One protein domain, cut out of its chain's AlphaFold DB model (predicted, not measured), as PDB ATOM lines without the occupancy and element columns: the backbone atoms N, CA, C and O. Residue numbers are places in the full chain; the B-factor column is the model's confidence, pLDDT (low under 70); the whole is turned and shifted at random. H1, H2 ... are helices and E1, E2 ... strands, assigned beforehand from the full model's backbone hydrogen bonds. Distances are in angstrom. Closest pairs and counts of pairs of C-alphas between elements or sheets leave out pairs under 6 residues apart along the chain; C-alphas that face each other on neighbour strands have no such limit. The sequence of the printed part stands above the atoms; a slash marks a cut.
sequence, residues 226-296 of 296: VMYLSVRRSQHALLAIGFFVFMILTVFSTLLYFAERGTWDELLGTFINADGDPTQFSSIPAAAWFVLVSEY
ATOM      1  N   VAL A 226     108.710 141.225 134.209       87.75
ATOM      2  CA  VAL A 226     107.834 142.193 133.534       87.75
ATOM      3  C   VAL A 226     107.334 141.642 132.196       87.75
ATOM      4  O   VAL A 226     106.149 141.777 131.878       87.75
ATOM      5  N   MET A 227     108.192 140.977 131.420       88.56
ATOM      6  CA  MET A 227     107.816 140.338 130.159       88.56
ATOM      7  C   MET A 227     106.810 139.211 130.392       88.56
ATOM      8  O   MET A 227     105.792 139.152 129.706       88.56
ATOM      9  N   TYR A 228     107.041 138.356 131.388       91.25
ATOM     10  CA  TYR A 228     106.116 137.288 131.760       91.25
ATOM     11  C   TYR A 228     104.748 137.845 132.168       91.25
ATOM     12  O   TYR A 228     103.719 137.391 131.667       91.25
ATOM     13  N   LEU A 229     104.721 138.872 133.022       92.00
ATOM     14  CA  LEU A 229     103.489 139.554 133.421       92.00
ATOM     15  C   LEU A 229     102.762 140.163 132.217       92.00
ATOM     16  O   LEU A 229     101.537 140.065 132.123       92.00
ATOM     17  N   SER A 230     103.511 140.747 131.282       93.06
ATOM     18  CA  SER A 230     102.970 141.330 130.054       93.06
ATOM     19  C   SER A 230     102.343 140.263 129.157       93.06
ATOM     20  O   SER A 230     101.179 140.401 128.787       93.06
ATOM     21  N   VAL A 231     103.054 139.159 128.898       92.69
ATOM     22  CA  VAL A 231     102.557 138.016 128.111       92.69
ATOM     23  C   VAL A 231     101.326 137.397 128.762       92.69
ATOM     24  O   VAL A 231     100.336 137.135 128.084       92.69
ATOM     25  N   ARG A 232     101.345 137.203 130.085       94.38
ATOM     26  CA  ARG A 232     100.204 136.660 130.829       94.38
ATOM     27  C   ARG A 232      98.985 137.573 130.728       94.38
ATOM     28  O   ARG A 232      97.868 137.090 130.577       94.38
ATOM     29  N   ARG A 233      99.186 138.893 130.778       94.12
ATOM     30  CA  ARG A 233      98.107 139.876 130.621       94.12
ATOM     31  C   ARG A 233      97.556 139.898 129.193       94.12
ATOM     32  O   ARG A 233      96.350 140.038 129.021       94.12
ATOM     33  N   SER A 234      98.404 139.720 128.181       95.19
ATOM     34  CA  SER A 234      98.003 139.700 126.770       95.19
ATOM     35  C   SER A 234      97.699 138.302 126.221       95.19
ATOM     36  O   SER A 234      97.477 138.169 125.020       95.19
ATOM     37  N   GLN A 235      97.665 137.259 127.058       94.50
ATOM     38  CA  GLN A 235      97.562 135.861 126.615       94.50
ATOM     39  C   GLN A 235      96.352 135.613 125.705       94.50
ATOM     40  O   GLN A 235      96.474 134.943 124.688       94.50
ATOM     41  N   HIS A 236      95.193 136.200 126.024       96.12
ATOM     42  CA  HIS A 236      93.971 136.011 125.240       96.12
ATOM     43  C   HIS A 236      94.075 136.664 123.861       96.12
ATOM     44  O   HIS A 236      93.631 136.081 122.877       96.12
ATOM     45  N   ALA A 237      94.710 137.836 123.777       94.81
ATOM     46  CA  ALA A 237      94.968 138.499 122.504       94.81
ATOM     47  C   ALA A 237      96.000 137.722 121.669       94.81
ATOM     48  O   ALA A 237      95.779 137.507 120.481       94.81
ATOM     49  N   LEU A 238      97.082 137.236 122.289       95.00
ATOM     50  CA  LEU A 238      98.098 136.414 121.620       95.00
ATOM     51  C   LEU A 238      97.510 135.101 121.085       95.00
ATOM     52  O   LEU A 238      97.772 134.734 119.943       95.00
ATOM     53  N   LEU A 239      96.678 134.421 121.879       95.56
ATOM     54  CA  LEU A 239      95.987 133.204 121.450       95.56
ATOM     55  C   LEU A 239      94.995 133.480 120.317       95.56
ATOM     56  O   LEU A 239      94.925 132.691 119.380       95.56
ATOM     57  N   ALA A 240      94.264 134.598 120.364       95.75
ATOM     58  CA  ALA A 240      93.371 134.991 119.277       95.75
ATOM     59  C   ALA A 240      94.145 135.246 117.972       95.75
ATOM     60  O   ALA A 240      93.749 134.743 116.924       95.75
ATOM     61  N   ILE A 241      95.278 135.955 118.032       96.00
ATOM     62  CA  ILE A 241      96.152 136.173 116.868       96.00
ATOM     63  C   ILE A 241      96.669 134.833 116.331       96.00
ATOM     64  O   ILE A 241      96.544 134.568 115.138       96.00
ATOM     65  N   GLY A 242      97.186 133.960 117.201       95.25
ATOM     66  CA  GLY A 242      97.656 132.630 116.809       95.25
ATOM     67  C   GLY A 242      96.561 131.779 116.158       95.25
ATOM     68  O   GLY A 242      96.816 131.100 115.167       95.25
ATOM     69  N   PHE A 243      95.326 131.867 116.658       96.62
ATOM     70  CA  PHE A 243      94.166 131.200 116.069       96.62
ATOM     71  C   PHE A 243      93.855 131.712 114.657       96.62
ATOM     72  O   PHE A 243      93.664 130.905 113.747       96.62
ATOM     73  N   PHE A 244      93.847 133.031 114.441       95.38
ATOM     74  CA  PHE A 244      93.614 133.596 113.108       95.38
ATOM     75  C   PHE A 244      94.729 133.238 112.124       95.38
ATOM     76  O   PHE A 244      94.425 132.844 111.002       95.38
ATOM     77  N   VAL A 245      95.996 133.298 112.546       94.50
ATOM     78  CA  VAL A 245      97.137 132.864 111.722       94.50
ATOM     79  C   VAL A 245      96.989 131.393 111.341       94.50
ATOM     80  O   VAL A 245      97.123 131.045 110.174       94.50
ATOM     81  N   PHE A 246      96.632 130.525 112.290       95.00
ATOM     82  CA  PHE A 246      96.401 129.108 112.009       95.00
ATOM     83  C   PHE A 246      95.229 128.873 111.037       95.00
ATOM     84  O   PHE A 246      95.323 128.026 110.144       95.00
ATOM     85  N   MET A 247      94.137 129.631 111.175       95.44
ATOM     86  CA  MET A 247      92.989 129.562 110.264       95.44
ATOM     87  C   MET A 247      93.383 129.979 108.841       95.44
ATOM     88  O   MET A 247      93.094 129.252 107.892       95.44
ATOM     89  N   ILE A 248      94.073 131.114 108.699       93.38
ATOM     90  CA  ILE A 248      94.588 131.634 107.425       93.38
ATOM     91  C   ILE A 248      95.529 130.610 106.788       93.38
ATOM     92  O   ILE A 248      95.295 130.207 105.649       93.38
ATOM     93  N   LEU A 249      96.516 130.111 107.542       95.25
ATOM     94  CA  LEU A 249      97.427 129.063 107.083       95.25
ATOM     95  C   LEU A 249      96.648 127.853 106.568       95.25
ATOM     96  O   LEU A 249      96.906 127.398 105.461       95.25
ATOM     97  N   THR A 250      95.654 127.359 107.308       94.88
ATOM     98  CA  THR A 250      94.863 126.190 106.889       94.88
ATOM     99  C   THR A 250      94.095 126.448 105.590       94.88
ATOM    100  O   THR A 250      94.112 125.605 104.691       94.88
ATOM    101  N   VAL A 251      93.445 127.609 105.460       95.75
ATOM    102  CA  VAL A 251      92.666 127.967 104.265       95.75
ATOM    103  C   VAL A 251      93.576 128.120 103.047       95.75
ATOM    104  O   VAL A 251      93.348 127.446 102.045       95.75
ATOM    105  N   PHE A 252      94.636 128.929 103.127       94.31
ATOM    106  CA  PHE A 252      95.539 129.161 101.994       94.31
ATOM    107  C   PHE A 252      96.341 127.920 101.607       94.31
ATOM    108  O   PHE A 252      96.489 127.648 100.421       94.31
ATOM    109  N   SER A 253      96.776 127.113 102.577       94.88
ATOM    110  CA  SER A 253      97.462 125.845 102.285       94.88
ATOM    111  C   SER A 253      96.549 124.869 101.560       94.88
ATOM    112  O   SER A 253      96.980 124.180 100.641       94.88
ATOM    113  N   THR A 254      95.272 124.818 101.953       95.31
ATOM    114  CA  THR A 254      94.274 123.985 101.277       95.31
ATOM    115  C   THR A 254      94.022 124.508  99.865       95.31
ATOM    116  O   THR A 254      94.043 123.728  98.918       95.31
ATOM    117  N   LEU A 255      93.842 125.822  99.698       93.94
ATOM    118  CA  LEU A 255      93.643 126.437  98.385       93.94
ATOM    119  C   LEU A 255      94.827 126.185  97.448       93.94
ATOM    120  O   LEU A 255      94.602 125.722  96.337       93.94
ATOM    121  N   LEU A 256      96.064 126.421  97.894       92.31
ATOM    122  CA  LEU A 256      97.267 126.171  97.095       92.31
ATOM    123  C   LEU A 256      97.430 124.693  96.751       92.31
ATOM    124  O   LEU A 256      97.655 124.361  95.591       92.31
ATOM    125  N   TYR A 257      97.238 123.802  97.727       92.44
ATOM    126  CA  TYR A 257      97.283 122.364  97.481       92.44
ATOM    127  C   TYR A 257      96.277 121.947  96.401       92.44
ATOM    128  O   TYR A 257      96.629 121.224  95.475       92.44
ATOM    129  N   PHE A 258      95.026 122.408  96.477       91.12
ATOM    130  CA  PHE A 258      94.012 122.058  95.478       91.12
ATOM    131  C   PHE A 258      94.181 122.786  94.142       91.12
ATOM    132  O   PHE A 258      93.781 122.231  93.121       91.12
ATOM    133  N   ALA A 259      94.759 123.987  94.139       90.06
ATOM    134  CA  ALA A 259      95.063 124.728  92.923       90.06
ATOM    135  C   ALA A 259      96.180 124.057  92.119       90.06
ATOM    136  O   ALA A 259      96.100 124.023  90.895       90.06
ATOM    137  N   GLU A 260      97.193 123.511  92.800       88.06
ATOM    138  CA  GLU A 260      98.369 122.966  92.128       88.06
ATOM    139  C   GLU A 260      98.319 121.448  91.930       88.06
ATOM    140  O   GLU A 260      98.763 120.996  90.885       88.06
ATOM    141  N   ARG A 261      97.735 120.655  92.848       84.50
ATOM    142  CA  ARG A 261      97.856 119.179  92.852       84.50
ATOM    143  C   ARG A 261      97.692 118.505  91.487       84.50
ATOM    144  O   ARG A 261      98.406 117.559  91.215       84.50
ATOM    145  N   GLY A 262      96.742 118.926  90.652       85.75
ATOM    146  CA  GLY A 262      96.446 118.259  89.379       85.75
ATOM    147  C   GLY A 262      95.981 116.797  89.535       85.75
ATOM    148  O   GLY A 262      95.173 116.491  90.420       85.75
ATOM    149  N   THR A 263      96.422 115.898  88.650       86.00
ATOM    150  CA  THR A 263      95.933 114.505  88.547       86.00
ATOM    151  C   THR A 263      96.904 113.489  89.137       86.00
ATOM    152  O   THR A 263      98.112 113.672  89.073       86.00
ATOM    153  N   TRP A 264      96.384 112.395  89.696       86.69
ATOM    154  CA  TRP A 264      97.217 111.315  90.231       86.69
ATOM    155  C   TRP A 264      97.844 110.484  89.106       86.69
ATOM    156  O   TRP A 264      97.114 110.003  88.241       86.69
ATOM    157  N   ASP A 265      99.164 110.282  89.154       86.81
ATOM    158  CA  ASP A 265      99.878 109.346  88.285       86.81
ATOM    159  C   ASP A 265     100.291 108.093  89.071       86.81
ATOM    160  O   ASP A 265     101.044 108.147  90.046       86.81
ATOM    161  N   GLU A 266      99.784 106.944  88.628       86.19
ATOM    162  CA  GLU A 266     100.013 105.637  89.242       86.19
ATOM    163  C   GLU A 266     101.429 105.091  88.982       86.19
ATOM    164  O   GLU A 266     101.935 104.311  89.786       86.19
ATOM    165  N   LEU A 267     102.104 105.533  87.912       84.81
ATOM    166  CA  LEU A 267     103.472 105.116  87.587       84.81
ATOM    167  C   LEU A 267     104.515 105.838  88.446       84.81
ATOM    168  O   LEU A 267     105.500 105.227  88.863       84.81
ATOM    169  N   LEU A 268     104.302 107.130  88.708       81.69
ATOM    170  CA  LEU A 268     105.208 107.961  89.507       81.69
ATOM    171  C   LEU A 268     104.831 108.014  90.994       81.69
ATOM    172  O   LEU A 268     105.643 108.449  91.811       81.69
ATOM    173  N   GLY A 269     103.624 107.573  91.365       86.19
ATOM    174  CA  GLY A 269     103.149 107.584  92.752       86.19
ATOM    175  C   GLY A 269     103.028 108.993  93.339       86.19
ATOM    176  O   GLY A 269     103.214 109.179  94.542       86.19
ATOM    177  N   THR A 270     102.764 109.991  92.492       85.19
ATOM    178  CA  THR A 270     102.653 111.405  92.864       85.19
ATOM    179  C   THR A 270     101.560 112.085  92.046       85.19
ATOM    180  O   THR A 270     101.113 111.563  91.023       85.19
ATOM    181  N   PHE A 271     101.120 113.262  92.487       86.31
ATOM    182  CA  PHE A 271     100.257 114.093  91.659       86.31
ATOM    183  C   PHE A 271     101.078 114.917  90.658       86.31
ATOM    184  O   PHE A 271     102.189 115.359  90.969       86.31
ATOM    185  N   ILE A 272     100.520 115.109  89.466       86.81
ATOM    186  CA  ILE A 272     101.117 115.835  88.347       86.81
ATOM    187  C   ILE A 272     100.291 117.084  88.060       86.81
ATOM    188  O   ILE A 272      99.067 117.006  87.913       86.81
ATOM    189  N   ASN A 273     100.979 118.217  87.953       85.25
ATOM    190  CA  ASN A 273     100.401 119.522  87.657       85.25
ATOM    191  C   ASN A 273      99.911 119.605  86.196       85.25
ATOM    192  O   ASN A 273     100.199 118.744  85.367       85.25
ATOM    193  N   ALA A 274      99.204 120.683  85.842       81.50
ATOM    194  CA  ALA A 274      98.724 120.904  84.471       81.50
ATOM    195  C   ALA A 274      99.851 120.951  83.414       81.50
ATOM    196  O   ALA A 274      99.604 120.638  82.250       81.50
ATOM    197  N   ASP A 275     101.073 121.294  83.826       82.00
ATOM    198  CA  ASP A 275     102.257 121.385  82.963       82.00
ATOM    199  C   ASP A 275     102.972 120.036  82.745       82.00
ATOM    200  O   ASP A 275     103.899 119.952  81.942       82.00
ATOM    201  N   GLY A 276     102.534 118.962  83.418       80.19
ATOM    202  CA  GLY A 276     103.132 117.625  83.302       80.19
ATOM    203  C   GLY A 276     104.262 117.327  84.297       80.19
ATOM    204  O   GLY A 276     104.779 116.211  84.304       80.19
ATOM    205  N   ASP A 277     104.605 118.281  85.167       85.88
ATOM    206  CA  ASP A 277     105.623 118.124  86.211       85.88
ATOM    207  C   ASP A 277     105.032 117.624  87.550       85.88
ATOM    208  O   ASP A 277     103.856 117.878  87.843       85.88
ATOM    209  N   PRO A 278     105.825 116.941  88.406       86.00
ATOM    210  CA  PRO A 278     105.406 116.572  89.758       86.00
ATOM    211  C   PRO A 278     105.001 117.793  90.593       86.00
ATOM    212  O   PRO A 278     105.698 118.808  90.592       86.00
ATOM    213  N   THR A 279     103.914 117.671  91.356       87.00
ATOM    214  CA  THR A 279     103.408 118.775  92.181       87.00
ATOM    215  C   THR A 279     104.412 119.237  93.238       87.00
ATOM    216  O   THR A 279     105.018 118.415  93.934       87.00
ATOM    217  N   GLN A 280     104.576 120.556  93.404       85.56
ATOM    218  CA  GLN A 280     105.438 121.107  94.456       85.56
ATOM    219  C   GLN A 280     104.804 120.943  95.843       85.56
ATOM    220  O   GLN A 280     105.507 120.832  96.853       85.56
ATOM    221  N   PHE A 281     103.472 120.862  95.902       89.06
ATOM    222  CA  PHE A 281     102.702 120.727  97.134       89.06
ATOM    223  C   PHE A 281     102.128 119.317  97.280       89.06
ATOM    224  O   PHE A 281     100.946 119.067  97.059       89.06
ATOM    225  N   SER A 282     102.962 118.381  97.733       86.12
ATOM    226  CA  SER A 282     102.564 116.977  97.935       86.12
ATOM    227  C   SER A 282     101.492 116.773  99.015       86.12
ATOM    228  O   SER A 282     100.815 115.747  99.042       86.12
ATOM    229  N   SER A 283     101.330 117.731  99.931       90.56
ATOM    230  CA  SER A 283     100.338 117.680 101.005       90.56
ATOM    231  C   SER A 283     100.001 119.076 101.531       90.56
ATOM    232  O   SER A 283     100.783 120.016 101.375       90.56
ATOM    233  N   ILE A 284      98.860 119.212 102.215       92.25
ATOM    234  CA  ILE A 284      98.443 120.483 102.833       92.25
ATOM    235  C   ILE A 284      99.496 121.007 103.837       92.25
ATOM    236  O   ILE A 284      99.818 122.189 103.763       92.25
ATOM    237  N   PRO A 285     100.111 120.191 104.725       93.06
ATOM    238  CA  PRO A 285     101.196 120.673 105.585       93.06
ATOM    239  C   PRO A 285     102.449 121.123 104.818       93.06
ATOM    240  O   PRO A 285     103.124 122.052 105.256       93.06
ATOM    241  N   ALA A 286     102.756 120.502 103.674       91.06
ATOM    242  CA  ALA A 286     103.862 120.940 102.823       91.06
ATOM    243  C   ALA A 286     103.566 122.306 102.177       91.06
ATOM    244  O   ALA A 286     104.426 123.184 102.187       91.06
ATOM    245  N   ALA A 287     102.331 122.525 101.710       93.00
ATOM    246  CA  ALA A 287     101.875 123.842 101.259       93.00
ATOM    247  C   ALA A 287     101.899 124.880 102.395       93.00
ATOM    248  O   ALA A 287     102.263 126.030 102.169       93.00
ATOM    249  N   ALA A 288     101.595 124.474 103.633       93.38
ATOM    250  CA  ALA A 288     101.614 125.365 104.792       93.38
ATOM    251  C   ALA A 288     102.992 125.946 105.099       93.38
ATOM    252  O   ALA A 288     103.071 127.106 105.496       93.38
ATOM    253  N   TRP A 289     104.072 125.192 104.877       91.88
ATOM    254  CA  TRP A 289     105.432 125.735 104.959       91.88
ATOM    255  C   TRP A 289     105.649 126.872 103.953       91.88
ATOM    256  O   TRP A 289     106.185 127.917 104.312       91.88
ATOM    257  N   PHE A 290     105.194 126.696 102.712       91.50
ATOM    258  CA  PHE A 290     105.321 127.722 101.680       91.50
ATOM    259  C   PHE A 290     104.486 128.967 101.994       91.50
ATOM    260  O   PHE A 290     105.004 130.078 101.900       91.50
ATOM    261  N   VAL A 291     103.233 128.803 102.437       92.62
ATOM    262  CA  VAL A 291     102.399 129.932 102.895       92.62
ATOM    263  C   VAL A 291     103.076 130.657 104.059       92.62
ATOM    264  O   VAL A 291     103.177 131.873 104.050       92.62
ATOM    265  N   LEU A 292     103.610 129.922 105.039       91.31
ATOM    266  CA  LEU A 292     104.292 130.515 106.192       91.31
ATOM    267  C   LEU A 292     105.516 131.355 105.789       91.31
ATOM    268  O   LEU A 292     105.743 132.413 106.367       91.31
ATOM    269  N   VAL A 293     106.320 130.872 104.836       90.56
ATOM    270  CA  VAL A 293     107.546 131.555 104.388       90.56
ATOM    271  C   VAL A 293     107.246 132.726 103.452       90.56
ATOM    272  O   VAL A 293     107.982 133.704 103.473       90.56
ATOM    273  N   SER A 294     106.188 132.642 102.642       86.31
ATOM    274  CA  SER A 294     105.814 133.693 101.681       86.31
ATOM    275  C   SER A 294     105.086 134.889 102.304       86.31
ATOM    276  O   SER A 294     104.999 135.936 101.670       86.31
ATOM    277  N   GLU A 295     104.601 134.760 103.541       68.25
ATOM    278  CA  GLU A 295     103.959 135.836 104.316       68.25
ATOM    279  C   GLU A 295     104.962 136.783 105.024       68.25
ATOM    280  O   GLU A 295     104.560 137.607 105.848       68.25
ATOM    281  N   TYR A 296     106.260 136.694 104.705       48.91
ATOM    282  CA  TYR A 296     107.320 137.614 105.153       48.91
ATOM    283  C   TYR A 296     108.008 138.293 103.967       48.91
ATOM    284  O   TYR A 296     108.340 139.494 104.109       48.91
TER     285      TYR A 296
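Overview. This is residues 226 to 296 of the 296 residues of the protein "Ion_trans domain-containing protein" of Psilocybe cyanescens (UniProt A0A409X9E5). A long helix, H2, makes the length; a small hairpin of E1 and E2 follows its last residues, and the chain folds back so that H3 crosses H2. Residues 226 to 244, with H1 and the first part of H2, stick out free. The 71 printed residues hold H1, H2, E1, E2 and H3 in that order, mostly helix, with E1 and E2 antiparallel. The whole is extended, radius of gyration of the C-alphas 17.7 A, spanning 59 by 20 by 16 A.

Along the chain. H1, residues 226 to 233, begins at C-alpha 226 (107.834, 142.193, 133.534). H2, 235 to 260, is 36.8 A long. E1 is 263 to 265 and E2 270 to 272. H3, 284 to 294, 15.2 A, ends at C-alpha 294 (105.814, 133.693, 101.681).

Arrangement. H1 and H2 meet only through their link. H2, with residues 249 to 257 alone, touches H3, closest C-alphas Ser 253 and Ala 288, 4.9 A, opposite ways at a steep tilt of 69 degrees, only just short of perpendicular. In the hairpin, N 272 and O 263 are 2.8 A apart, within hydrogen-bond range. Every O i to N i+4 pair is within range in H1 and H2, 6 of 7 in H3.

Size, cuts and confidence. The C-alphas of Val 226 and Leu 267, the two farthest apart, are 59.2 A apart. The printed part has no cut. The link E2 to H3 is long. Residues 295 to 296 are under pLDDT 70.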